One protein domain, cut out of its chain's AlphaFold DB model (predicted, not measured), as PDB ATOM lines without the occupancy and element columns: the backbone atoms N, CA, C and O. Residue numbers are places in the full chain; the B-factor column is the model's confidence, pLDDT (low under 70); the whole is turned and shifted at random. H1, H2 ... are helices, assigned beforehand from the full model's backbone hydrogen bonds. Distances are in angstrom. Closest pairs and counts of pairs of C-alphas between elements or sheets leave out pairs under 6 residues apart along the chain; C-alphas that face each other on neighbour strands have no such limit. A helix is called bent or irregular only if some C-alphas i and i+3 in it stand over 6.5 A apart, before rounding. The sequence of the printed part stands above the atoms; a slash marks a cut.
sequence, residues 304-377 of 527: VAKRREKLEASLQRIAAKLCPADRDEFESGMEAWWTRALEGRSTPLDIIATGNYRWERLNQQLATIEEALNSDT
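This is residues 304 to 377 of the 527 residues of an uncharacterized protein of Agrobacterium sp. SUL3 (UniProt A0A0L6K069). Three helices of 16 residues run roughly lengthwise in an open triangle, with H1 between the kinked H2 and the straight H4, and the short H3 closes one end by meeting a part of each. The group is loosely joined on the side of H2, which comes near H1 only towards their link and is apart from H4. The printed part has 74 residues, with four named helices in the order H1, H2, H3, H4 and no named strand; the class is all helix. It is compact, with a radius of gyration of the C-alphas of 12.5 A, and its spans are 33 by 25 by 25 A.

H1, residues 304 to 319, touches H4, residues 357 to 372, the same way at a shallow tilt of 17 degrees. H1 touches H4 with residues 311 to 318 alone, and H4 touches H1 with residues 363 to 370 alone; the closest C-alphas of the two, those of Ile 318 and Glu 370, are 5.5 A apart. H2, residues 324 to 339, is close to H1 but not clearly touching; the closest C-alphas, of Ala 319 and Arg 327, are 5.8 A apart, and the two run opposite ways at a shallow tilt of 23 degrees. H2 has a kink of 47 degrees near residue 333 and is irregular, with C-alphas 332 and 335 at 7.2 A, and its line is a rough one. H3, residues 348 to 354, touches residues 304 to 308 of H1, with the C-alphas of Val 304 and Ala 353 closest at 5.6 A; they run opposite ways at a shallow tilt of 29 degrees. H3 touches residues 337 to 339 of H2, the same way at a steep tilt of 41 degrees, with the C-alphas of Trp 338 and Pro 348 closest at 5.3 A. H3 and H4 only just touch, and only at the corner by their link, with 3 pairs of C-alphas within 8 A; the closest are Ile 351 and Trp 359, at 5.5 A. H2 and H4 are apart. In H1, H3 and H4 every O i to N i+4 pair is within hydrogen-bond range; in H2 it is 9 of 12.

H1 begins at C-alpha 304, at (-3.364, -37.741, -11.083), and is 22.2 A from first to last C-alpha. H2 measures 24.1 A and ends at C-alpha 339, at (0.839, -34.868, 3.358). H3 measures 10.0 A. H4 measures 21.7 A and ends at C-alpha 372, at (-12.829, -54.315, 8.124).

The two C-alphas farthest apart, of Thr 354 and Asp 376, are 34.9 A apart. The printed part has no cut and no long link; H1 to H2 and H3 to H4 are tight links, and H2 to H3 is a short one of 8 residues. The mean pLDDT of the printed part is 82.4, and it is under 70 at residues 343 to 345, 354 to 358, 360, and 376 to 377.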
ATOM      1  N   VAL A 304      -3.504 -38.130 -12.492       81.69
ATOM      2  CA  VAL A 304      -3.364 -37.741 -11.083       81.69
ATOM      3  C   VAL A 304      -4.713 -37.312 -10.512       81.69
ATOM      4  O   VAL A 304      -5.073 -37.773  -9.432       81.69
ATOM      5  N   ALA A 305      -5.488 -36.518 -11.255       84.38
ATOM      6  CA  ALA A 305      -6.833 -36.107 -10.862       84.38
ATOM      7  C   ALA A 305      -7.773 -37.312 -10.700       84.38
ATOM      8  O   ALA A 305      -8.382 -37.472  -9.647       84.38
ATOM      9  N   LYS A 306      -7.807 -38.226 -11.677       83.56
ATOM     10  CA  LYS A 306      -8.653 -39.430 -11.631       83.56
ATOM     11  C   LYS A 306      -8.289 -40.366 -10.477       83.56
ATOM     12  O   LYS A 306      -9.153 -40.997  -9.870       83.56
ATOM     13  N   ARG A 307      -6.997 -40.488 -10.165       86.25
ATOM     14  CA  ARG A 307      -6.533 -41.261  -9.004       86.25
ATOM     15  C   ARG A 307      -6.928 -40.579  -7.700       86.25
ATOM     16  O   ARG A 307      -7.443 -41.251  -6.816       86.25
ATOM     17  N   ARG A 308      -6.741 -39.264  -7.598       92.12
ATOM     18  CA  ARG A 308      -7.187 -38.491  -6.437       92.12
ATOM     19  C   ARG A 308      -8.684 -38.681  -6.189       92.12
ATOM     20  O   ARG A 308      -9.047 -39.074  -5.090       92.12
ATOM     21  N   GLU A 309      -9.505 -38.539  -7.225       90.06
ATOM     22  CA  GLU A 309     -10.955 -38.758  -7.166       90.06
ATOM     23  C   GLU A 309     -11.304 -40.177  -6.683       90.06
ATOM     24  O   GLU A 309     -12.111 -40.351  -5.771       90.06
ATOM     25  N   LYS A 310     -10.649 -41.213  -7.228       89.12
ATOM     26  CA  LYS A 310     -10.861 -42.604  -6.786       89.12
ATOM     27  C   LYS A 310     -10.504 -42.805  -5.308       89.12
ATOM     28  O   LYS A 310     -11.176 -43.575  -4.612       89.12
ATOM     29  N   LEU A 311      -9.441 -42.156  -4.835       91.75
ATOM     30  CA  LEU A 311      -9.028 -42.257  -3.440       91.75
ATOM     31  C   LEU A 311      -9.999 -41.517  -2.517       91.75
ATOM     32  O   LEU A 311     -10.437 -42.097  -1.530       91.75
ATOM     33  N   GLU A 312     -10.392 -40.295  -2.875       92.88
ATOM     34  CA  GLU A 312     -11.403 -39.506  -2.158       92.88
ATOM     35  C   GLU A 312     -12.723 -40.274  -2.046       92.88
ATOM     36  O   GLU A 312     -13.257 -40.411  -0.947       92.88
ATOM     37  N   ALA A 313     -13.190 -40.893  -3.134       92.06
ATOM     38  CA  ALA A 313     -14.384 -41.734  -3.111       92.06
ATOM     39  C   ALA A 313     -14.254 -42.918  -2.138       92.06
ATOM     40  O   ALA A 313     -15.234 -43.332  -1.522       92.06
ATOM     41  N   SER A 314     -13.055 -43.490  -1.999       91.00
ATOM     42  CA  SER A 314     -12.811 -44.608  -1.079       91.00
ATOM     43  C   SER A 314     -12.758 -44.147   0.378       91.00
ATOM     44  O   SER A 314     -13.353 -44.783   1.244       91.00
ATOM     45  N   LEU A 315     -12.139 -42.997   0.639       93.56
ATOM     46  CA  LEU A 315     -12.108 -42.365   1.960       93.56
ATOM     47  C   LEU A 315     -13.507 -41.928   2.416       93.56
ATOM     48  O   LEU A 315     -13.858 -42.128   3.573       93.56
ATOM     49  N   GLN A 316     -14.344 -41.425   1.507       92.50
ATOM     50  CA  GLN A 316     -15.743 -41.097   1.803       92.50
ATOM     51  C   GLN A 316     -16.557 -42.333   2.206       92.50
ATOM     52  O   GLN A 316     -17.343 -42.266   3.151       92.50
ATOM     53  N   ARG A 317     -16.358 -43.479   1.537       93.56
ATOM     54  CA  ARG A 317     -17.020 -44.738   1.927       93.56
ATOM     55  C   ARG A 317     -16.571 -45.231   3.301       93.56
ATOM     56  O   ARG A 317     -17.391 -45.787   4.026       93.56
ATOM     57  N   ILE A 318     -15.308 -45.012   3.665       91.75
ATOM     58  CA  ILE A 318     -14.788 -45.290   5.009       91.75
ATOM     59  C   ILE A 318     -15.450 -44.353   6.029       91.75
ATOM     60  O   ILE A 318     -16.082 -44.836   6.964       91.75
ATOM     61  N   ALA A 319     -15.408 -43.036   5.807       91.50
ATOM     62  CA  ALA A 319     -15.985 -42.032   6.708       91.50
ATOM     63  C   ALA A 319     -17.494 -42.226   6.954       91.50
ATOM     64  O   ALA A 319     -17.992 -42.029   8.065       91.50
ATOM     65  N   ALA A 320     -18.232 -42.675   5.934       91.31
ATOM     66  CA  ALA A 320     -19.658 -42.981   6.048       91.31
ATOM     67  C   ALA A 320     -19.962 -44.112   7.049       91.31
ATOM     68  O   ALA A 320     -21.064 -44.154   7.595       91.31
ATOM     69  N   LYS A 321     -18.996 -45.003   7.308       89.94
ATOM     70  CA  LYS A 321     -19.117 -46.145   8.231       89.94
ATOM     71  C   LYS A 321     -18.625 -45.844   9.646       89.94
ATOM     72  O   LYS A 321     -18.859 -46.645  10.546       89.94
ATOM     73  N   LEU A 322     -17.946 -44.716   9.843       89.00
ATOM     74  CA  LEU A 322     -17.449 -44.290  11.147       89.00
ATOM     75  C   LEU A 322     -18.585 -43.739  12.023       89.00
ATOM     76  O   LEU A 322     -19.595 -43.232  11.516       89.00
ATOM     77  N   CYS A 323     -18.409 -43.832  13.345       87.38
ATOM     78  CA  CYS A 323     -19.290 -43.172  14.307       87.38
ATOM     79  C   CYS A 323     -19.124 -41.636  14.218       87.38
ATOM     80  O   CYS A 323     -18.167 -41.164  13.607       87.38
ATOM     81  N   PRO A 324     -20.024 -40.831  14.814       88.38
ATOM     82  CA  PRO A 324     -19.924 -39.371  14.743       88.38
ATOM     83  C   PRO A 324     -18.589 -38.806  15.252       88.38
ATOM     84  O   PRO A 324     -18.012 -37.954  14.590       88.38
ATOM     85  N   ALA A 325     -18.065 -39.325  16.370       82.69
ATOM     86  CA  ALA A 325     -16.801 -38.860  16.946       82.69
ATOM     87  C   ALA A 325     -15.601 -39.139  16.023       82.69
ATOM     88  O   ALA A 325     -14.819 -38.235  15.737       82.69
ATOM     89  N   ASP A 326     -15.503 -40.361  15.490       86.31
ATOM     90  CA  ASP A 326     -14.479 -40.714  14.504       86.31
ATOM     91  C   ASP A 326     -14.658 -39.950  13.192       86.31
ATOM     92  O   ASP A 326     -13.675 -39.646  12.534       86.31
ATOM     93  N   ARG A 327     -15.890 -39.636  12.774       89.12
ATOM     94  CA  ARG A 327     -16.127 -38.870  11.544       89.12
ATOM     95  C   ARG A 327     -15.596 -37.443  11.666       89.12
ATOM     96  O   ARG A 327     -14.945 -36.975  10.736       89.12
ATOM     97  N   ASP A 328     -15.817 -36.793  12.805       85.31
ATOM     98  CA  ASP A 328     -15.302 -35.446  13.073       85.31
ATOM     99  C   ASP A 328     -13.757 -35.441  13.146       85.31
ATOM    100  O   ASP A 328     -13.093 -34.553  12.594       85.31
ATOM    101  N   GLU A 329     -13.158 -36.462  13.776       87.81
ATOM    102  CA  GLU A 329     -11.702 -36.678  13.776       87.81
ATOM    103  C   GLU A 329     -11.178 -36.905  12.351       87.81
ATOM    104  O   GLU A 329     -10.199 -36.283  11.931       87.81
ATOM    105  N   PHE A 330     -11.859 -37.761  11.588       90.50
ATOM    106  CA  PHE A 330     -11.504 -38.103  10.221       90.50
ATOM    107  C   PHE A 330     -11.496 -36.850   9.345       90.50
ATOM    108  O   PHE A 330     -10.469 -36.523   8.754       90.50
ATOM    109  N   GLU A 331     -12.598 -36.098   9.316       89.00
ATOM    110  CA  GLU A 331     -12.743 -34.874   8.520       89.00
ATOM    111  C   GLU A 331     -11.700 -33.807   8.889       89.00
ATOM    112  O   GLU A 331     -11.078 -33.223   7.999       89.00
ATOM    113  N   SER A 332     -11.442 -33.596  10.184       87.44
ATOM    114  CA  SER A 332     -10.445 -32.619  10.647       87.44
ATOM    115  C   SER A 332      -8.992 -33.056  10.405       87.44
ATOM    116  O   SER A 332      -8.118 -32.210  10.190       87.44
ATOM    117  N   GLY A 333      -8.718 -34.364  10.391       87.94
ATOM    118  CA  GLY A 333      -7.386 -34.937  10.193       87.94
ATOM    119  C   GLY A 333      -7.001 -35.211   8.734       87.94
ATOM    120  O   GLY A 333      -5.818 -35.437   8.453       87.94
ATOM    121  N   MET A 334      -7.950 -35.175   7.791       90.69
ATOM    122  CA  MET A 334      -7.705 -35.588   6.402       90.69
ATOM    123  C   MET A 334      -6.647 -34.746   5.676       90.69
ATOM    124  O   MET A 334      -5.797 -35.305   4.980       90.69
ATOM    125  N   GLU A 335      -6.652 -33.422   5.843       88.50
ATOM    126  CA  GLU A 335      -5.660 -32.538   5.203       88.50
ATOM    127  C   GLU A 335      -4.228 -32.864   5.653       88.50
ATOM    128  O   GLU A 335      -3.292 -32.925   4.849       88.50
ATOM    129  N   ALA A 336      -4.058 -33.171   6.941       88.81
ATOM    130  CA  ALA A 336      -2.776 -33.615   7.471       88.81
ATOM    131  C   ALA A 336      -2.398 -35.009   6.939       88.81
ATOM    132  O   ALA A 336      -1.232 -35.253   6.634       88.81
ATOM    133  N   TRP A 337      -3.365 -35.918   6.782       92.94
ATOM    134  CA  TRP A 337      -3.112 -37.275   6.290       92.94
ATOM    135  C   TRP A 337      -2.547 -37.300   4.864       92.94
ATOM    136  O   TRP A 337      -1.586 -38.024   4.599       92.94
ATOM    137  N   TRP A 338      -3.066 -36.462   3.958       91.56
ATOM    138  CA  TRP A 338      -2.602 -36.380   2.564       91.56
ATOM    139  C   TRP A 338      -1.105 -36.099   2.417       91.56
ATOM    140  O   TRP A 338      -0.470 -36.556   1.463       91.56
ATOM    141  N   THR A 339      -0.554 -35.332   3.356       89.56
ATOM    142  CA  THR A 339       0.839 -34.868   3.358       89.56
ATOM    143  C   THR A 339       1.711 -35.621   4.360       89.56
ATOM    144  O   THR A 339       2.938 -35.509   4.326       89.56
ATOM    145  N   ARG A 340       1.109 -36.435   5.230       87.00
ATOM    146  CA  ARG A 340       1.820 -37.261   6.200       87.00
ATOM    147  C   ARG A 340       2.433 -38.479   5.516       87.00
ATOM    148  O   ARG A 340       1.797 -39.185   4.736       87.00
ATOM    149  N   ALA A 341       3.691 -38.757   5.845       83.25
ATOM    150  CA  ALA A 341       4.323 -40.005   5.449       83.25
ATOM    151  C   ALA A 341       3.635 -41.177   6.164       83.25
ATOM    152  O   ALA A 341       3.592 -41.226   7.395       83.25
ATOM    153  N   LEU A 342       3.110 -42.127   5.389       81.19
ATOM    154  CA  LEU A 342       2.642 -43.406   5.921       81.19
ATOM    155  C   LEU A 342       3.863 -44.171   6.469       81.19
ATOM    156  O   LEU A 342       4.959 -43.989   5.945       81.19
ATOM    157  N   GLU A 343       3.719 -44.996   7.507       65.94
ATOM    158  CA  GLU A 343       4.848 -45.619   8.231       65.94
ATOM    159  C   GLU A 343       5.924 -46.224   7.303       65.94
ATOM    160  O   GLU A 343       5.706 -47.245   6.647       65.94
ATOM    161  N   GLY A 344       7.088 -45.562   7.223       58.69
ATOM    162  CA  GLY A 344       8.215 -45.967   6.370       58.69
ATOM    163  C   GLY A 344       8.014 -45.772   4.854       58.69
ATOM    164  O   GLY A 344       8.728 -46.386   4.061       58.69
ATOM    165  N   ARG A 345       7.039 -44.959   4.422       65.38
ATOM    166  CA  ARG A 345       6.591 -44.808   3.022       65.38
ATOM    167  C   ARG A 345       6.525 -43.335   2.577       65.38
ATOM    168  O   ARG A 345       6.765 -42.412   3.345       65.38
ATOM    169  N   SER A 346       6.198 -43.135   1.296       76.06
ATOM    170  CA  SER A 346       5.857 -41.827   0.709       76.06
ATOM    171  C   SER A 346       4.467 -41.347   1.141       76.06
ATOM    172  O   SER A 346       3.658 -42.145   1.617       76.06
ATOM    173  N   THR A 347       4.185 -40.059   0.936       85.81
ATOM    174  CA  THR A 347       2.863 -39.483   1.218       85.81
ATOM    175  C   THR A 347       1.805 -40.018   0.239       85.81
ATOM    176  O   THR A 347       2.152 -40.400  -0.887       85.81
ATOM    177  N   PRO A 348       0.512 -40.044   0.608       88.62
ATOM    178  CA  PRO A 348      -0.569 -40.376  -0.322       88.62
ATOM    179  C   PRO A 348      -0.532 -39.553  -1.623       88.62
ATOM    180  O   PRO A 348      -0.734 -40.105  -2.707       88.62
ATOM    181  N   LEU A 349      -0.189 -38.261  -1.545       88.12
ATOM    182  CA  LEU A 349      -0.046 -37.394  -2.722       88.12
ATOM    183  C   LEU A 349       1.096 -37.837  -3.647       88.12
ATOM    184  O   LEU A 349       0.900 -37.942  -4.862       88.12
ATOM    185  N   ASP A 350       2.262 -38.173  -3.091       78.75
ATOM    186  CA  ASP A 350       3.382 -38.711  -3.874       78.75
ATOM    187  C   ASP A 350       2.991 -40.023  -4.560       78.75
ATOM    188  O   ASP A 350       3.331 -40.272  -5.720       78.75
ATOM    189  N   ILE A 351       2.249 -40.877  -3.854       77.06
ATOM    190  CA  ILE A 351       1.796 -42.170  -4.363       77.06
ATOM    191  C   ILE A 351       0.870 -41.983  -5.576       77.06
ATOM    192  O   ILE A 351       1.090 -42.624  -6.610       77.06
ATOM    193  N   ILE A 352      -0.101 -41.070  -5.491       83.12
ATOM    194  CA  ILE A 352      -1.001 -40.707  -6.600       83.12
ATOM    195  C   ILE A 352      -0.203 -40.175  -7.799       83.12
ATOM    196  O   ILE A 352      -0.436 -40.593  -8.943       83.12
ATOM    197  N   ALA A 353       0.755 -39.280  -7.538       73.19
ATOM    198  CA  ALA A 353       1.581 -38.635  -8.557       73.19
ATOM    199  C   ALA A 353       2.504 -39.612  -9.304       73.19
ATOM    200  O   ALA A 353       2.832 -39.385 -10.477       73.19
ATOM    201  N   THR A 354       2.924 -40.687  -8.629       65.62
ATOM    202  CA  THR A 354       3.852 -41.688  -9.175       65.62
ATOM    203  C   THR A 354       3.122 -42.856  -9.844       65.62
ATOM    204  O   THR A 354       3.574 -43.335 -10.880       65.62
ATOM    205  N   GLY A 355       1.978 -43.304  -9.309       57.06
ATOM    206  CA  GLY A 355       1.122 -44.292  -9.982       57.06
ATOM    207  C   GLY A 355       1.649 -45.721 -10.083       57.06
ATOM    208  O   GLY A 355       1.213 -46.457 -10.961       57.06
ATOM    209  N   ASN A 356       2.613 -46.092  -9.244       60.06
ATOM    210  CA  ASN A 356       3.237 -47.422  -9.218       60.06
ATOM    211  C   ASN A 356       2.489 -48.371  -8.248       60.06
ATOM    212  O   ASN A 356       1.377 -48.056  -7.842       60.06
ATOM    213  N   TYR A 357       3.061 -49.513  -7.817       55.62
ATOM    214  CA  TYR A 357       2.398 -50.409  -6.822       55.62
ATOM    215  C   TYR A 357       1.907 -49.665  -5.613       55.62
ATOM    216  O   TYR A 357       0.939 -50.106  -5.014       55.62
ATOM    217  N   ARG A 358       2.606 -48.611  -5.186       64.31
ATOM    218  CA  ARG A 358       2.222 -47.923  -3.966       64.31
ATOM    219  C   ARG A 358       0.782 -47.433  -4.090       64.31
ATOM    220  O   ARG A 358       0.084 -47.455  -3.091       64.31
ATOM    221  N   TRP A 359       0.333 -47.096  -5.305       77.56
ATOM    222  CA  TRP A 359      -1.049 -46.738  -5.615       77.56
ATOM    223  C   TRP A 359      -2.010 -47.926  -5.511       77.56
ATOM    224  O   TRP A 359      -2.992 -47.840  -4.780       77.56
ATOM    225  N   GLU A 360      -1.739 -49.044  -6.191       65.81
ATOM    226  CA  GLU A 360      -2.642 -50.206  -6.127       65.81
ATOM    227  C   GLU A 360      -2.670 -50.848  -4.741       65.81
ATOM    228  O   GLU A 360      -3.725 -51.220  -4.240       65.81
ATOM    229  N   ARG A 361      -1.527 -50.874  -4.063       70.56
ATOM    230  CA  ARG A 361      -1.415 -51.289  -2.670       70.56
ATOM    231  C   ARG A 361      -2.205 -50.370  -1.746       70.56
ATOM    232  O   ARG A 361      -2.890 -50.871  -0.866       70.56
ATOM    233  N   LEU A 362      -2.122 -49.053  -1.939       82.06
ATOM    234  CA  LEU A 362      -2.910 -48.099  -1.163       82.06
ATOM    235  C   LEU A 362      -4.412 -48.326  -1.385       82.06
ATOM    236  O   LEU A 362      -5.154 -48.391  -0.410       82.06
ATOM    237  N   ASN A 363      -4.848 -48.538  -2.633       81.31
ATOM    238  CA  ASN A 363      -6.237 -48.902  -2.937       81.31
ATOM    239  C   ASN A 363      -6.655 -50.196  -2.233       81.31
ATOM    240  O   ASN A 363      -7.726 -50.242  -1.638       81.31
ATOM    241  N   GLN A 364      -5.819 -51.236  -2.290       77.25
ATOM    242  CA  GLN A 364      -6.122 -52.527  -1.681       77.25
ATOM    243  C   GLN A 364      -6.207 -52.423  -0.158       77.25
ATOM    244  O   GLN A 364      -7.142 -52.948   0.432       77.25
ATOM    245  N   GLN A 365      -5.274 -51.714   0.480       82.56
ATOM    246  CA  GLN A 365      -5.293 -51.515   1.929       82.56
ATOM    247  C   GLN A 365      -6.513 -50.694   2.370       82.56
ATOM    248  O   GLN A 365      -7.144 -51.042   3.361       82.56
ATOM    249  N   LEU A 366      -6.903 -49.659   1.616       88.94
ATOM    250  CA  LEU A 366      -8.144 -48.927   1.890       88.94
ATOM    251  C   LEU A 366      -9.387 -49.798   1.691       88.94
ATOM    252  O   LEU A 366     -10.307 -49.707   2.493       88.94
ATOM    253  N   ALA A 367      -9.411 -50.667   0.677       83.31
ATOM    254  CA  ALA A 367     -10.496 -51.628   0.492       83.31
ATOM    255  C   ALA A 367     -10.570 -52.629   1.660       83.31
ATOM    256  O   ALA A 367     -11.659 -52.921   2.143       83.31
ATOM    257  N   THR A 368      -9.424 -53.099   2.163       82.38
ATOM    258  CA  THR A 368      -9.354 -53.961   3.352       82.38
ATOM    259  C   THR A 368      -9.846 -53.240   4.606       82.38
ATOM    260  O   THR A 368     -10.600 -53.831   5.366       82.38
ATOM    261  N   ILE A 369      -9.493 -51.966   4.809       87.19
ATOM    262  CA  ILE A 369     -10.033 -51.147   5.910       87.19
ATOM    263  C   ILE A 369     -11.550 -50.968   5.751       87.19
ATOM    264  O   ILE A 369     -12.307 -51.108   6.707       87.19
ATOM    265  N   GLU A 370     -12.008 -50.692   4.531       87.75
ATOM    266  CA  GLU A 370     -13.424 -50.534   4.214       87.75
ATOM    267  C   GLU A 370     -14.231 -51.815   4.509       87.75
ATOM    268  O   GLU A 370     -15.361 -51.730   5.001       87.75
ATOM    269  N   GLU A 371     -13.666 -52.987   4.211       84.31
ATOM    270  CA  GLU A 371     -14.222 -54.304   4.537       84.31
ATOM    271  C   GLU A 371     -14.132 -54.604   6.041       84.31
ATOM    272  O   GLU A 371     -15.079 -55.135   6.620       84.31
ATOM    273  N   ALA A 372     -13.041 -54.191   6.688       83.19
ATOM    274  CA  ALA A 372     -12.829 -54.315   8.124       83.19
ATOM    275  C   ALA A 372     -13.888 -53.608   8.955       83.19
ATOM    276  O   ALA A 372     -14.395 -54.172   9.920       83.19
ATOM    277  N   LEU A 373     -14.296 -52.421   8.524       83.38
ATOM    278  CA  LEU A 373     -15.386 -51.681   9.156       83.38
ATOM    279  C   LEU A 373     -16.764 -52.336   8.960       83.38
ATOM    280  O   LEU A 373     -17.686 -52.039   9.712       83.38
ATOM    281  N   ASN A 374     -16.917 -53.214   7.963       81.94
ATOM    282  CA  ASN A 374     -18.178 -53.892   7.650       81.94
ATOM    283  C   ASN A 374     -18.330 -55.268   8.302       81.94
ATOM    284  O   ASN A 374     -19.430 -55.815   8.283       81.94
ATOM    285  N   SER A 375     -17.247 -55.869   8.783       74.94
ATOM    286  CA  SER A 375     -17.275 -57.238   9.286       74.94
ATOM    287  C   SER A 375     -16.944 -57.290  10.770       74.94
ATOM    288  O   SER A 375     -16.253 -56.435  11.320       74.94
ATOM    289  N   ASP A 376     -17.456 -58.326  11.426       62.34
ATOM    290  CA  ASP A 376     -17.289 -58.545  12.860       62.34
ATOM    291  C   ASP A 376     -15.883 -59.060  13.230       62.34
ATOM    292  O   ASP A 376     -15.555 -59.172  14.412       62.34
ATOM    293  N   THR A 377     -15.049 -59.397  12.236       57.12
ATOM    294  CA  THR A 377     -13.752 -60.071  12.418       57.12
ATOM    295  C   THR A 377     -12.502 -59.558  11.661       57.12
ATOM    296  O   THR A 377     -11.480 -60.232  11.812       57.12
TER     297      THR A 377